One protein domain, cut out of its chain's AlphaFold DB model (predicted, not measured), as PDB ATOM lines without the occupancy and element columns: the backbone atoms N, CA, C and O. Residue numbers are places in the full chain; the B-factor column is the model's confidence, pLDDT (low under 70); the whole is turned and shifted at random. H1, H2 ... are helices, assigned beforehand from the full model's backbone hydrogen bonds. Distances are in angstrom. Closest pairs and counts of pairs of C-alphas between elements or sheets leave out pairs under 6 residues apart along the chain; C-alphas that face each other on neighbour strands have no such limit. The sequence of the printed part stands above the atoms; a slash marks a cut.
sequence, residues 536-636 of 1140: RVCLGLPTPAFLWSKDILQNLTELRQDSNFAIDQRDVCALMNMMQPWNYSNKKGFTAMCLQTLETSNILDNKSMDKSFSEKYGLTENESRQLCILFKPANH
ATOM      1  N   ARG A 536     -52.283 -19.520  21.165       72.06
ATOM      2  CA  ARG A 536     -52.684 -20.943  21.172       72.06
ATOM      3  C   ARG A 536     -51.801 -21.810  20.268       72.06
ATOM      4  O   ARG A 536     -51.524 -22.947  20.623       72.06
ATOM      5  N   VAL A 537     -51.332 -21.258  19.146       73.12
ATOM      6  CA  VAL A 537     -50.433 -21.939  18.200       73.12
ATOM      7  C   VAL A 537     -49.079 -22.237  18.850       73.12
ATOM      8  O   VAL A 537     -48.629 -23.377  18.826       73.12
ATOM      9  N   CYS A 538     -48.455 -21.248  19.498       74.75
ATOM     10  CA  CYS A 538     -47.200 -21.460  20.222       74.75
ATOM     11  C   CYS A 538     -47.364 -22.351  21.464       74.75
ATOM     12  O   CYS A 538     -46.489 -23.161  21.749       74.75
ATOM     13  N   LEU A 539     -48.482 -22.229  22.189       74.00
ATOM     14  CA  LEU A 539     -48.784 -23.050  23.369       74.00
ATOM     15  C   LEU A 539     -49.132 -24.510  23.026       74.00
ATOM     16  O   LEU A 539     -49.068 -25.364  23.906       74.00
ATOM     17  N   GLY A 540     -49.495 -24.800  21.772       73.62
ATOM     18  CA  GLY A 540     -49.711 -26.160  21.271       73.62
ATOM     19  C   GLY A 540     -48.421 -26.917  20.932       73.62
ATOM     20  O   GLY A 540     -48.460 -28.136  20.773       73.62
ATOM     21  N   LEU A 541     -47.277 -26.228  20.839       76.50
ATOM     22  CA  LEU A 541     -45.983 -26.861  20.585       76.50
ATOM     23  C   LEU A 541     -45.425 -27.539  21.852       76.50
ATOM     24  O   LEU A 541     -45.510 -26.971  22.943       76.50
ATOM     25  N   PRO A 542     -44.751 -28.701  21.727       73.88
ATOM     26  CA  PRO A 542     -43.924 -29.249  22.801       73.88
ATOM     27  C   PRO A 542     -42.888 -28.226  23.292       73.88
ATOM     28  O   PRO A 542     -42.311 -27.502  22.480       73.88
ATOM     29  N   THR A 543     -42.583 -28.209  24.596       70.31
ATOM     30  CA  THR A 543     -41.663 -27.236  25.222       70.31
ATOM     31  C   THR A 543     -40.354 -27.010  24.439       70.31
ATOM     32  O   THR A 543     -40.010 -25.847  24.217       70.31
ATOM     33  N   PRO A 544     -39.646 -28.049  23.935       68.00
ATOM     34  CA  PRO A 544     -38.420 -27.841  23.158       68.00
ATOM     35  C   PRO A 544     -38.659 -27.211  21.784       68.00
ATOM     36  O   PRO A 544     -37.832 -26.428  21.328       68.00
ATOM     37  N   ALA A 545     -39.782 -27.523  21.131       73.81
ATOM     38  CA  ALA A 545     -40.160 -26.941  19.845       73.81
ATOM     39  C   ALA A 545     -40.576 -25.471  19.997       73.81
ATOM     40  O   ALA A 545     -40.175 -24.634  19.194       73.81
ATOM     41  N   PHE A 546     -41.305 -25.132  21.066       77.56
ATOM     42  CA  PHE A 546     -41.619 -23.745  21.408       77.56
ATOM     43  C   PHE A 546     -40.356 -22.918  21.690       77.56
ATOM     44  O   PHE A 546     -40.220 -21.820  21.157       77.56
ATOM     45  N   LEU A 547     -39.414 -23.436  22.485       72.88
ATOM     46  CA  LEU A 547     -38.160 -22.727  22.766       72.88
ATOM     47  C   LEU A 547     -37.313 -22.566  21.495       72.88
ATOM     48  O   LEU A 547     -36.879 -21.460  21.191       72.88
ATOM     49  N   TRP A 548     -37.186 -23.619  20.686       76.19
ATOM     50  CA  TRP A 548     -36.483 -23.551  19.403       76.19
ATOM     51  C   TRP A 548     -37.146 -22.562  18.422       76.19
ATOM     52  O   TRP A 548     -36.441 -21.864  17.698       76.19
ATOM     53  N   SER A 549     -38.474 -22.386  18.465       78.75
ATOM     54  CA  SER A 549     -39.167 -21.349  17.679       78.75
ATOM     55  C   SER A 549     -38.746 -19.919  18.044       78.75
ATOM     56  O   SER A 549     -38.832 -19.028  17.197       78.75
ATOM     57  N   LYS A 550     -38.267 -19.686  19.275       76.00
ATOM     58  CA  LYS A 550     -37.706 -18.394  19.699       76.00
ATOM     59  C   LYS A 550     -36.272 -18.226  19.215       76.00
ATOM     60  O   LYS A 550     -35.960 -17.191  18.633       76.00
ATOM     61  N   ASP A 551     -35.445 -19.262  19.366       74.19
ATOM     62  CA  ASP A 551     -34.074 -19.288  18.835       74.19
ATOM     63  C   ASP A 551     -34.079 -19.019  17.314       74.19
ATOM     64  O   ASP A 551     -33.262 -18.260  16.796       74.19
ATOM     65  N   ILE A 552     -35.035 -19.599  16.580       76.00
ATOM     66  CA  ILE A 552     -35.201 -19.377  15.138       76.00
ATOM     67  C   ILE A 552     -35.653 -17.944  14.827       76.00
ATOM     68  O   ILE A 552     -35.092 -17.345  13.911       76.00
ATOM     69  N   LEU A 553     -36.599 -17.363  15.580       76.50
ATOM     70  CA  LEU A 553     -36.998 -15.958  15.398       76.50
ATOM     71  C   LEU A 553     -35.821 -14.993  15.631       76.50
ATOM     72  O   LEU A 553     -35.645 -14.041  14.868       76.50
ATOM     73  N   GLN A 554     -35.004 -15.247  16.657       73.81
ATOM     74  CA  GLN A 554     -33.806 -14.455  16.926       73.81
ATOM     75  C   GLN A 554     -32.822 -14.526  15.746       73.81
ATOM     76  O   GLN A 554     -32.505 -13.492  15.158       73.81
ATOM     77  N   ASN A 555     -32.417 -15.734  15.334       73.06
ATOM     78  CA  ASN A 555     -31.496 -15.926  14.207       73.06
ATOM     79  C   ASN A 555     -32.034 -15.305  12.899       73.06
ATOM     80  O   ASN A 555     -31.282 -14.711  12.132       73.06
ATOM     81  N   LEU A 556     -33.345 -15.396  12.653       69.00
ATOM     82  CA  LEU A 556     -34.011 -14.760  11.512       69.00
ATOM     83  C   LEU A 556     -33.926 -13.229  11.526       69.00
ATOM     84  O   LEU A 556     -33.774 -12.615  10.471       69.00
ATOM     85  N   THR A 557     -34.036 -12.620  12.706       66.69
ATOM     86  CA  THR A 557     -33.919 -11.164  12.883       66.69
ATOM     87  C   THR A 557     -32.476 -10.710  12.632       66.69
ATOM     88  O   THR A 557     -32.246  -9.668  12.023       66.69
ATOM     89  N   GLU A 558     -31.495 -11.525  13.032       67.38
ATOM     90  CA  GLU A 558     -30.066 -11.264  12.812       67.38
ATOM     91  C   GLU A 558     -29.642 -11.398  11.332       67.38
ATOM     92  O   GLU A 558     -28.775 -10.647  10.879       67.38
ATOM     93  N   LEU A 559     -30.272 -12.291  10.550       65.44
ATOM     94  CA  LEU A 559     -29.886 -12.577   9.156       65.44
ATOM     95  C   LEU A 559     -29.970 -11.376   8.196       65.44
ATOM     96  O   LEU A 559     -29.171 -11.305   7.262       65.44
ATOM     97  N   ARG A 560     -30.915 -10.444   8.392       61.12
ATOM     98  CA  ARG A 560     -31.135  -9.322   7.455       61.12
ATOM     99  C   ARG A 560     -30.377  -8.036   7.778       61.12
ATOM    100  O   ARG A 560     -30.308  -7.177   6.908       61.12
ATOM    101  N   GLN A 561     -29.850  -7.870   8.996       53.97
ATOM    102  CA  GLN A 561     -29.242  -6.626   9.529       53.97
ATOM    103  C   GLN A 561     -30.095  -5.335   9.439       53.97
ATOM    104  O   GLN A 561     -29.700  -4.301   9.977       53.97
ATOM    105  N   ASP A 562     -31.264  -5.374   8.801       55.62
ATOM    106  CA  ASP A 562     -32.173  -4.248   8.624       55.62
ATOM    107  C   ASP A 562     -33.094  -4.119   9.844       55.62
ATOM    108  O   ASP A 562     -33.902  -5.006  10.132       55.62
ATOM    109  N   SER A 563     -33.008  -2.989  10.553       50.97
ATOM    110  CA  SER A 563     -33.826  -2.697  11.742       50.97
ATOM    111  C   SER A 563     -35.333  -2.673  11.463       50.97
ATOM    112  O   SER A 563     -36.135  -2.652  12.396       50.97
ATOM    113  N   ASN A 564     -35.721  -2.656  10.186       53.03
ATOM    114  CA  ASN A 564     -37.107  -2.682   9.741       53.03
ATOM    115  C   ASN A 564     -37.632  -4.104   9.485       53.03
ATOM    116  O   ASN A 564     -38.799  -4.251   9.121       53.03
ATOM    117  N   PHE A 565     -36.838  -5.160   9.685       65.06
ATOM    118  CA  PHE A 565     -37.295  -6.542   9.536       65.06
ATOM    119  C   PHE A 565     -37.812  -7.118  10.864       65.06
ATOM    120  O   PHE A 565     -37.086  -7.198  11.850       65.06
ATOM    121  N   ALA A 566     -39.081  -7.537  10.892       68.38
ATOM    122  CA  ALA A 566     -39.683  -8.224  12.033       68.38
ATOM    123  C   ALA A 566     -40.630  -9.329  11.552       68.38
ATOM    124  O   ALA A 566     -41.419  -9.119  10.627       68.38
ATOM    125  N   ILE A 567     -40.568 -10.487  12.210       72.88
ATOM    126  CA  ILE A 567     -41.421 -11.652  11.959       72.88
ATOM    127  C   ILE A 567     -42.292 -11.896  13.194       72.88
ATOM    128  O   ILE A 567     -41.844 -11.722  14.326       72.88
ATOM    129  N   ASP A 568     -43.548 -12.293  12.993       77.88
ATOM    130  CA  ASP A 568     -44.425 -12.668  14.099       77.88
ATOM    131  C   ASP A 568     -44.063 -14.064  14.638       77.88
ATOM    132  O   ASP A 568     -44.085 -15.056  13.907       77.88
ATOM    133  N   GLN A 569     -43.793 -14.161  15.943       81.31
ATOM    134  CA  GLN A 569     -43.545 -15.431  16.634       81.31
ATOM    135  C   GLN A 569     -44.659 -16.465  16.387       81.31
ATOM    136  O   GLN A 569     -44.374 -17.660  16.335       81.31
ATOM    137  N   ARG A 570     -45.914 -16.022  16.218       81.12
ATOM    138  CA  ARG A 570     -47.074 -16.888  15.936       81.12
ATOM    139  C   ARG A 570     -46.905 -17.654  14.631       81.12
ATOM    140  O   ARG A 570     -47.194 -18.847  14.590       81.12
ATOM    141  N   ASP A 571     -46.387 -16.987  13.608       80.00
ATOM    142  CA  ASP A 571     -46.170 -17.565  12.286       80.00
ATOM    143  C   ASP A 571     -45.001 -18.560  12.319       80.00
ATOM    144  O   ASP A 571     -45.091 -19.636  11.736       80.00
ATOM    145  N   VAL A 572     -43.930 -18.246  13.063       83.56
ATOM    146  CA  VAL A 572     -42.810 -19.180  13.291       83.56
ATOM    147  C   VAL A 572     -43.291 -20.429  14.039       83.56
ATOM    148  O   VAL A 572     -42.925 -21.546  13.674       83.56
ATOM    149  N   CYS A 573     -44.161 -20.271  15.043       83.06
ATOM    150  CA  CYS A 573     -44.780 -21.397  15.745       83.06
ATOM    151  C   CYS A 573     -45.689 -22.235  14.826       83.06
ATOM    152  O   CYS A 573     -45.623 -23.463  14.875       83.06
ATOM    153  N   ALA A 574     -46.512 -21.599  13.980       81.25
ATOM    154  CA  ALA A 574     -47.373 -22.285  13.011       81.25
ATOM    155  C   ALA A 574     -46.541 -23.129  12.036       81.25
ATOM    156  O   ALA A 574     -46.778 -24.327  11.870       81.25
ATOM    157  N   LEU A 575     -45.500 -22.515  11.473       82.19
ATOM    158  CA  LEU A 575     -44.571 -23.141  10.545       82.19
ATOM    159  C   LEU A 575     -43.818 -24.320  11.194       82.19
ATOM    160  O   LEU A 575     -43.724 -25.390  10.592       82.19
ATOM    161  N   MET A 576     -43.363 -24.194  12.449       82.50
ATOM    162  CA  MET A 576     -42.770 -25.323  13.187       82.50
ATOM    163  C   MET A 576     -43.756 -26.459  13.458       82.50
ATOM    164  O   MET A 576     -43.369 -27.624  13.367       82.50
ATOM    165  N   ASN A 577     -45.010 -26.140  13.786       81.06
ATOM    166  CA  ASN A 577     -46.035 -27.147  14.053       81.06
ATOM    167  C   ASN A 577     -46.401 -27.947  12.792       81.06
ATOM    168  O   ASN A 577     -46.691 -29.140  12.885       81.06
ATOM    169  N   MET A 578     -46.350 -27.299  11.623       78.69
ATOM    170  CA  MET A 578     -46.610 -27.917  10.323       78.69
ATOM    171  C   MET A 578     -45.423 -28.746   9.813       78.69
ATOM    172  O   MET A 578     -45.607 -29.899   9.434       78.69
ATOM    173  N   MET A 579     -44.202 -28.200   9.830       81.31
ATOM    174  CA  MET A 579     -43.014 -28.908   9.321       81.31
ATOM    175  C   MET A 579     -42.531 -30.034  10.241       81.31
ATOM    176  O   MET A 579     -41.822 -30.927   9.782       81.31
ATOM    177  N   GLN A 580     -42.831 -29.951  11.542       79.81
ATOM    178  CA  GLN A 580     -42.360 -30.871  12.587       79.81
ATOM    179  C   GLN A 580     -40.881 -31.276  12.423       79.81
ATOM    180  O   GLN A 580     -40.567 -32.465  12.309       79.81
ATOM    181  N   PRO A 581     -39.942 -30.304  12.384       72.88
ATOM    182  CA  PRO A 581     -38.554 -30.531  11.967       72.88
ATOM    183  C   PRO A 581     -37.830 -31.638  12.740       72.88
ATOM    184  O   PRO A 581     -36.971 -32.324  12.192       72.88
ATOM    185  N   TRP A 582     -38.213 -31.853  13.998       72.56
ATOM    186  CA  TRP A 582     -37.707 -32.910  14.872       72.56
ATOM    187  C   TRP A 582     -37.965 -34.344  14.375       72.56
ATOM    188  O   TRP A 582     -37.237 -35.250  14.772       72.56
ATOM    189  N   ASN A 583     -38.945 -34.565  13.491       72.88
ATOM    190  CA  ASN A 583     -39.187 -35.873  12.870       72.88
ATOM    191  C   ASN A 583     -38.139 -36.214  11.785       72.88
ATOM    192  O   ASN A 583     -38.046 -37.363  11.352       72.88
ATOM    193  N   TYR A 584     -37.334 -35.241  11.343       67.50
ATOM    194  CA  TYR A 584     -36.387 -35.382  10.233       67.50
ATOM    195  C   TYR A 584     -34.938 -35.490  10.726       67.50
ATOM    196  O   TYR A 584     -34.127 -34.573  10.585       67.50
ATOM    197  N   SER A 585     -34.591 -36.654  11.280       60.25
ATOM    198  CA  SER A 585     -33.233 -36.965  11.754       60.25
ATOM    199  C   SER A 585     -32.211 -37.222  10.633       60.25
ATOM    200  O   SER A 585     -31.002 -37.101  10.844       60.25
ATOM    201  N   ASN A 586     -32.672 -37.545   9.420       59.28
ATOM    202  CA  ASN A 586     -31.813 -37.817   8.267       59.28
ATOM    203  C   ASN A 586     -31.309 -36.536   7.578       59.28
ATOM    204  O   ASN A 586     -32.038 -35.570   7.361       59.28
ATOM    205  N   LYS A 587     -30.039 -36.541   7.141       55.28
ATOM    206  CA  LYS A 587     -29.378 -35.357   6.550       55.28
ATOM    207  C   LYS A 587     -29.911 -34.934   5.165       55.28
ATOM    208  O   LYS A 587     -29.535 -33.852   4.711       55.28
ATOM    209  N   LYS A 588     -30.782 -35.717   4.513       56.72
ATOM    210  CA  LYS A 588     -31.376 -35.446   3.183       56.72
ATOM    211  C   LYS A 588     -32.906 -35.289   3.282       56.72
ATOM    212  O   LYS A 588     -33.522 -35.896   4.147       56.72
ATOM    213  N   GLY A 589     -33.509 -34.492   2.394       65.31
ATOM    214  CA  GLY A 589     -34.971 -34.345   2.252       65.31
ATOM    215  C   GLY A 589     -35.595 -33.127   2.949       65.31
ATOM    216  O   GLY A 589     -36.321 -32.380   2.301       65.31
ATOM    217  N   PHE A 590     -35.266 -32.866   4.223       79.38
ATOM    218  CA  PHE A 590     -35.934 -31.817   5.021       79.38
ATOM    219  C   PHE A 590     -35.958 -30.426   4.362       79.38
ATOM    220  O   PHE A 590     -36.994 -29.773   4.334       79.38
ATOM    221  N   THR A 591     -34.833 -29.975   3.799       77.50
ATOM    222  CA  THR A 591     -34.719 -28.626   3.216       77.50
ATOM    223  C   THR A 591     -35.664 -28.420   2.025       77.50
ATOM    224  O   THR A 591     -36.200 -27.331   1.883       77.50
ATOM    225  N   ALA A 592     -35.923 -29.454   1.216       77.50
ATOM    226  CA  ALA A 592     -36.867 -29.369   0.098       77.50
ATOM    227  C   ALA A 592     -38.327 -29.300   0.581       77.50
ATOM    228  O   ALA A 592     -39.077 -28.445   0.124       77.50
ATOM    229  N   MET A 593     -38.700 -30.133   1.561       83.25
ATOM    230  CA  MET A 593     -40.025 -30.071   2.196       83.25
ATOM    231  C   MET A 593     -40.263 -28.709   2.866       83.25
ATOM    232  O   MET A 593     -41.334 -28.125   2.720       83.25
ATOM    233  N   CYS A 594     -39.256 -28.173   3.559       84.88
ATOM    234  CA  CYS A 594     -39.349 -26.869   4.206       84.88
ATOM    235  C   CYS A 594     -39.538 -25.729   3.191       84.88
ATOM    236  O   CYS A 594     -40.396 -24.882   3.413       84.88
ATOM    237  N   LEU A 595     -38.820 -25.729   2.060       83.69
ATOM    238  CA  LEU A 595     -39.011 -24.731   0.995       83.69
ATOM    239  C   LEU A 595     -40.434 -24.790   0.419       83.69
ATOM    240  O   LEU A 595     -41.127 -23.780   0.404       83.69
ATOM    241  N   GLN A 596     -40.908 -25.991   0.073       82.62
ATOM    242  CA  GLN A 596     -42.283 -26.209  -0.388       82.62
ATOM    243  C   GLN A 596     -43.324 -25.744   0.649       82.62
ATOM    244  O   GLN A 596     -44.366 -25.188   0.300       82.62
ATOM    245  N   THR A 597     -43.038 -25.937   1.940       82.06
ATOM    246  CA  THR A 597     -43.899 -25.463   3.030       82.06
ATOM    247  C   THR A 597     -43.889 -23.933   3.108       82.06
ATOM    248  O   THR A 597     -44.955 -23.330   3.132       82.06
ATOM    249  N   LEU A 598     -42.722 -23.278   3.062       83.19
ATOM    250  CA  LEU A 598     -42.604 -21.810   3.056       83.19
ATOM    251  C   LEU A 598     -43.368 -21.132   1.905       83.19
ATOM    252  O   LEU A 598     -43.789 -19.984   2.055       83.19
ATOM    253  N   GLU A 599     -43.543 -21.836   0.786       79.56
ATOM    254  CA  GLU A 599     -44.265 -21.400  -0.418       79.56
ATOM    255  C   GLU A 599     -45.773 -21.731  -0.393       79.56
ATOM    256  O   GLU A 599     -46.526 -21.254  -1.239       79.56
ATOM    257  N   THR A 600     -46.259 -22.485   0.598       75.44
ATOM    258  CA  THR A 600     -47.685 -22.830   0.725       75.44
ATOM    259  C   THR A 600     -48.474 -21.698   1.406       75.44
ATOM    260  O   THR A 600     -48.104 -21.228   2.482       75.44
ATOM    261  N   SER A 601     -49.595 -21.267   0.816       59.88
ATOM    262  CA  SER A 601     -50.392 -20.108   1.274       59.88
ATOM    263  C   SER A 601     -51.263 -20.346   2.520       59.88
ATOM    264  O   SER A 601     -51.627 -19.397   3.207       59.88
ATOM    265  N   ASN A 602     -51.562 -21.600   2.872       55.59
ATOM    266  CA  ASN A 602     -52.540 -21.951   3.918       55.59
ATOM    267  C   ASN A 602     -51.984 -22.013   5.361       55.59
ATOM    268  O   ASN A 602     -52.626 -22.572   6.245       55.59
ATOM    269  N   ILE A 603     -50.788 -21.480   5.625       56.06
ATOM    270  CA  ILE A 603     -50.102 -21.646   6.928       56.06
ATOM    271  C   ILE A 603     -50.663 -20.725   8.024       56.06
ATOM    272  O   ILE A 603     -50.461 -20.964   9.216       56.06
ATOM    273  N   LEU A 604     -51.359 -19.654   7.637       57.72
ATOM    274  CA  LEU A 604     -51.649 -18.522   8.513       57.72
ATOM    275  C   LEU A 604     -53.150 -18.359   8.743       57.72
ATOM    276  O   LEU A 604     -53.852 -17.647   8.027       57.72
ATOM    277  N   ASP A 605     -53.613 -19.012   9.801       52.03
ATOM    278  CA  ASP A 605     -55.014 -19.109  10.201       52.03
ATOM    279  C   ASP A 605     -55.563 -17.755  10.721       52.03
ATOM    280  O   ASP A 605     -55.651 -17.527  11.927       52.03
ATOM    281  N   ASN A 606     -55.846 -16.804   9.809       45.72
ATOM    282  CA  ASN A 606     -56.674 -15.601  10.032       45.72
ATOM    283  C   ASN A 606     -57.011 -14.809   8.737       45.72
ATOM    284  O   ASN A 606     -56.445 -13.746   8.467       45.72
ATOM    285  N   LYS A 607     -58.014 -15.288   7.983       45.53
ATOM    286  CA  LYS A 607     -59.047 -14.516   7.234       45.53
ATOM    287  C   LYS A 607     -58.675 -13.271   6.378       45.53
ATOM    288  O   LYS A 607     -59.587 -12.521   6.036       45.53
ATOM    289  N   SER A 608     -57.414 -12.994   6.030       42.66
ATOM    290  CA  SER A 608     -57.073 -11.718   5.360       42.66
ATOM    291  C   SER A 608     -55.873 -11.688   4.405       42.66
ATOM    292  O   SER A 608     -55.701 -10.666   3.742       42.66
ATOM    293  N   MET A 609     -55.060 -12.746   4.281       46.94
ATOM    294  CA  MET A 609     -54.008 -12.815   3.252       46.94
ATOM    295  C   MET A 609     -53.762 -14.248   2.771       46.94
ATOM    296  O   MET A 609     -53.195 -15.044   3.512       46.94
ATOM    297  N   ASP A 610     -54.076 -14.517   1.501       57.19
ATOM    298  CA  ASP A 610     -53.761 -15.765   0.778       57.19
ATOM    299  C   ASP A 610     -52.266 -15.870   0.396       57.19
ATOM    300  O   ASP A 610     -51.919 -16.303  -0.701       57.19
ATOM    301  N   LYS A 611     -51.365 -15.404   1.270       64.81
ATOM    302  CA  LYS A 611     -49.928 -15.277   0.992       64.81
ATOM    303  C   LYS A 611     -49.118 -16.350   1.700       64.81
ATOM    304  O   LYS A 611     -49.331 -16.610   2.884       64.81
ATOM    305  N   SER A 612     -48.136 -16.901   0.998       76.00
ATOM    306  CA  SER A 612     -47.166 -17.831   1.582       76.00
ATOM    307  C   SER A 612     -46.284 -17.158   2.646       76.00
ATOM    308  O   SER A 612     -46.211 -15.927   2.740       76.00
ATOM    309  N   PHE A 613     -45.587 -17.950   3.469       81.19
ATOM    310  CA  PHE A 613     -44.679 -17.403   4.488       81.19
ATOM    311  C   PHE A 613     -43.554 -16.583   3.833       81.19
ATOM    312  O   PHE A 613     -43.241 -15.482   4.296       81.19
ATOM    313  N   SER A 614     -43.000 -17.079   2.719       81.06
ATOM    314  CA  SER A 614     -42.017 -16.354   1.906       81.06
ATOM    315  C   SER A 614     -42.565 -15.013   1.404       81.06
ATOM    316  O   SER A 614     -41.897 -13.992   1.543       81.06
ATOM    317  N   GLU A 615     -43.795 -14.976   0.888       77.62
ATOM    318  CA  GLU A 615     -44.425 -13.751   0.368       77.62
ATOM    319  C   GLU A 615     -44.796 -12.741   1.459       77.62
ATOM    320  O   GLU A 615     -44.659 -11.534   1.253       77.62
ATOM    321  N   LYS A 616     -45.262 -13.207   2.626       77.12
ATOM    322  CA  LYS A 616     -45.643 -12.336   3.749       77.12
ATOM    323  C   LYS A 616     -44.453 -11.543   4.291       77.12
ATOM    324  O   LYS A 616     -44.617 -10.380   4.664       77.12
ATOM    325  N   TYR A 617     -43.272 -12.160   4.309       78.62
ATOM    326  CA  TYR A 617     -42.029 -11.567   4.815       78.62
ATOM    327  C   TYR A 617     -41.049 -11.137   3.708       78.62
ATOM    328  O   TYR A 617     -39.964 -10.623   4.000       78.62
ATOM    329  N   GLY A 618     -41.437 -11.301   2.440       77.62
ATOM    330  CA  GLY A 618     -40.640 -10.945   1.266       77.62
ATOM    331  C   GLY A 618     -39.284 -11.652   1.224       77.62
ATOM    332  O   GLY A 618     -38.283 -11.004   0.929       77.62
ATOM    333  N   LEU A 619     -39.223 -12.929   1.614       80.50
ATOM    334  CA  LEU A 619     -37.986 -13.715   1.657       80.50
ATOM    335  C   LEU A 619     -37.484 -14.015   0.239       80.50
ATOM    336  O   LEU A 619     -38.247 -14.470  -0.612       80.50
ATOM    337  N   THR A 620     -36.194 -13.795  -0.011       82.81
ATOM    338  CA  THR A 620     -35.533 -14.287  -1.228       82.81
ATOM    339  C   THR A 620     -35.321 -15.797  -1.148       82.81
ATOM    340  O   THR A 620     -35.241 -16.369  -0.062       82.81
ATOM    341  N   GLU A 621     -35.134 -16.458  -2.294       80.38
ATOM    342  CA  GLU A 621     -34.872 -17.903  -2.342       80.38
ATOM    343  C   GLU A 621     -33.673 -18.318  -1.463       80.38
ATOM    344  O   GLU A 621     -33.705 -19.350  -0.790       80.38
ATOM    345  N   ASN A 622     -32.620 -17.495  -1.411       80.44
ATOM    346  CA  ASN A 622     -31.449 -17.756  -0.576       80.44
ATOM    347  C   ASN A 622     -31.771 -17.644   0.927       80.44
ATOM    348  O   ASN A 622     -31.315 -18.468   1.715       80.44
ATOM    349  N   GLU A 623     -32.597 -16.677   1.325       81.06
ATOM    350  CA  GLU A 623     -33.045 -16.522   2.715       81.06
ATOM    351  C   GLU A 623     -34.013 -17.634   3.120       81.06
ATOM    352  O   GLU A 623     -33.871 -18.183   4.208       81.06
ATOM    353  N   SER A 624     -34.924 -18.057   2.238       84.06
ATOM    354  CA  SER A 624     -35.781 -19.230   2.464       84.06
ATOM    355  C   SER A 624     -34.955 -20.518   2.587       84.06
ATOM    356  O   SER A 624     -35.206 -21.339   3.473       84.06
ATOM    357  N   ARG A 625     -33.888 -20.679   1.787       82.00
ATOM    358  CA  ARG A 625     -32.920 -21.785   1.933       82.00
ATOM    359  C   ARG A 625     -32.168 -21.720   3.268       82.00
ATOM    360  O   ARG A 625     -32.033 -22.753   3.924       82.00
ATOM    361  N   GLN A 626     -31.706 -20.541   3.699       79.75
ATOM    362  CA  GLN A 626     -31.045 -20.351   4.998       79.75
ATOM    363  C   GLN A 626     -32.001 -20.588   6.175       79.75
ATOM    364  O   GLN A 626     -31.637 -21.262   7.138       79.75
ATOM    365  N   LEU A 627     -33.250 -20.147   6.071       81.62
ATOM    366  CA  LEU A 627     -34.305 -20.433   7.036       81.62
ATOM    367  C   LEU A 627     -34.550 -21.945   7.162       81.62
ATOM    368  O   LEU A 627     -34.541 -22.495   8.263       81.62
ATOM    369  N   CYS A 628     -34.640 -22.660   6.042       84.38
ATOM    370  CA  CYS A 628     -34.735 -24.122   6.036       84.38
ATOM    371  C   CYS A 628     -33.459 -24.851   6.489       84.38
ATOM    372  O   CYS A 628     -33.505 -26.044   6.804       84.38
ATOM    373  N   ILE A 629     -32.319 -24.161   6.547       79.56
ATOM    374  CA  ILE A 629     -31.096 -24.639   7.199       79.56
ATOM    375  C   ILE A 629     -31.195 -24.454   8.721       79.56
ATOM    376  O   ILE A 629     -30.814 -25.383   9.431       79.56
ATOM    377  N   LEU A 630     -31.748 -23.337   9.214       77.12
ATOM    378  CA  LEU A 630     -31.969 -23.063  10.645       77.12
ATOM    379  C   LEU A 630     -33.037 -23.971  11.277       77.12
ATOM    380  O   LEU A 630     -32.862 -24.440  12.401       77.12
ATOM    381  N   PHE A 631     -34.113 -24.280  10.548       77.62
ATOM    382  CA  PHE A 631     -35.132 -25.235  11.000       77.62
ATOM    383  C   PHE A 631     -34.638 -26.689  11.053       77.62
ATOM    384  O   PHE A 631     -35.311 -27.537  11.634       77.62
ATOM    385  N   LYS A 632     -33.494 -27.025  10.447       77.69
ATOM    386  CA  LYS A 632     -33.036 -28.416  10.347       77.69
ATOM    387  C   LYS A 632     -32.267 -28.834  11.609       77.69
ATOM    388  O   LYS A 632     -31.172 -28.313  11.832       77.69
ATOM    389  N   PRO A 633     -32.727 -29.839  12.381       66.25
ATOM    390  CA  PRO A 633     -32.102 -30.182  13.664       66.25
ATOM    391  C   PRO A 633     -30.633 -30.604  13.510       66.25
ATOM    392  O   PRO A 633     -29.772 -30.198  14.287       66.25
ATOM    393  N   ALA A 634     -30.319 -31.342  12.442       64.62
ATOM    394  CA  ALA A 634     -28.964 -31.795  12.127       64.62
ATOM    395  C   ALA A 634     -27.969 -30.670  11.767       64.62
ATOM    396  O   ALA A 634     -26.767 -30.931  11.737       64.62
ATOM    397  N   ASN A 635     -28.446 -29.460  11.450       67.75
ATOM    398  CA  ASN A 635     -27.604 -28.322  11.070       67.75
ATOM    399  C   ASN A 635     -27.285 -27.394  12.249       67.75
ATOM    400  O   ASN A 635     -26.416 -26.532  12.115       67.75
ATOM    401  N   HIS A 636     -27.958 -27.549  13.392       68.25
ATOM    402  CA  HIS A 636     -27.663 -26.727  14.556       68.25
ATOM    403  C   HIS A 636     -26.226 -26.993  15.030       68.25
ATOM    404  O   HIS A 636     -25.815 -28.148  15.137       68.25
TER     405      HIS A 636
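AT A GLANCE: This is residues 536 to 636 of the 1140 residues of an uncharacterized protein of Cryptosporidium andersoni (UniProt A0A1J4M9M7). Four helices, H2, H3, H4 and H6, make a compact ring in which each packs crosswise on the next, with only a thin closure between H2 and H6. The short H1 packs on H3 at one side, the short H5 sits near H3, H4 and H6, and the long loop of residues 599 to 612 runs round the outside between H4 and H5. The printed part has 101 residues with six named helices, H1 to H6 in chain order, and no named strand; its class is all helix. It is compact, with a radius of gyration of the C-alphas of 12.8 A, and rounded, with spans of 35 by 29 by 23 A.

HOW THE PARTS SIT: H1, residues 536 to 539, touches H3, residues 569 to 579, with the C-alphas of Cys 538 and Cys 573 closest at 5.1 A. H3 is the hub, touching three helices. H2, residues 543 to 559, touches H3 at a steep tilt of 64 degrees, opposite ways; the closest C-alphas, of Ser 549 and Cys 573, are 5.9 A apart. H3 also touches H4, residues 590 to 598, at a steep tilt of 52 degrees, opposite ways, with the C-alphas of Met 579 and Cys 594 closest at 6.6 A. H5, residues 613 to 617, touches no helix, but is near H4: the C-alphas of Leu 598 and Phe 613 are closest at 5.1 A. H6, residues 621 to 630, touches H4 at a steep tilt of 57 degrees, opposite ways; the closest C-alphas, of Thr 591 and Cys 628, are 5.3 A apart. H2 and H6 only just touch, with 3 pairs of C-alphas within 8 A, by residues 552 to 556 of H2 alone; the closest C-alphas, of Ile 552 and Leu 630, are 6.6 A apart. Their tilt of 38 degrees, opposite ways, is only just steep. H2 and H4 are apart, and so are H3 and H6. In H2, H3, H4, H5 and H6 every O i to N i+4 pair is within hydrogen-bond range; H1 is too short for such a pair.

IN THESE COORDINATES: H1 begins at C-alpha 536 (-52.684, -20.943, 21.172). H2, the longest helix, measures 24.7 A from first to last C-alpha and begins at C-alpha 543 (-41.663, -27.236, 25.222). H3 measures 15.3 A, H4 12.2 A and H6 14.3 A, while H1 and H5 measure 4.9 A and 6.4 A. H6 ends at C-alpha 630 (-31.969, -23.063, 10.645).

THE WHOLE: The two C-alphas farthest apart, those of Asn 586 and Ser 608, are 36.4 A apart. The printed part has no cut. The link from H4 to H5, with 14 residues, is long. The mean pLDDT of the printed part is 72.2, and 33 residues are under 70: residue 544 and residues 556 to 566, 584 to 589, 601 to 611 and 633 to 636.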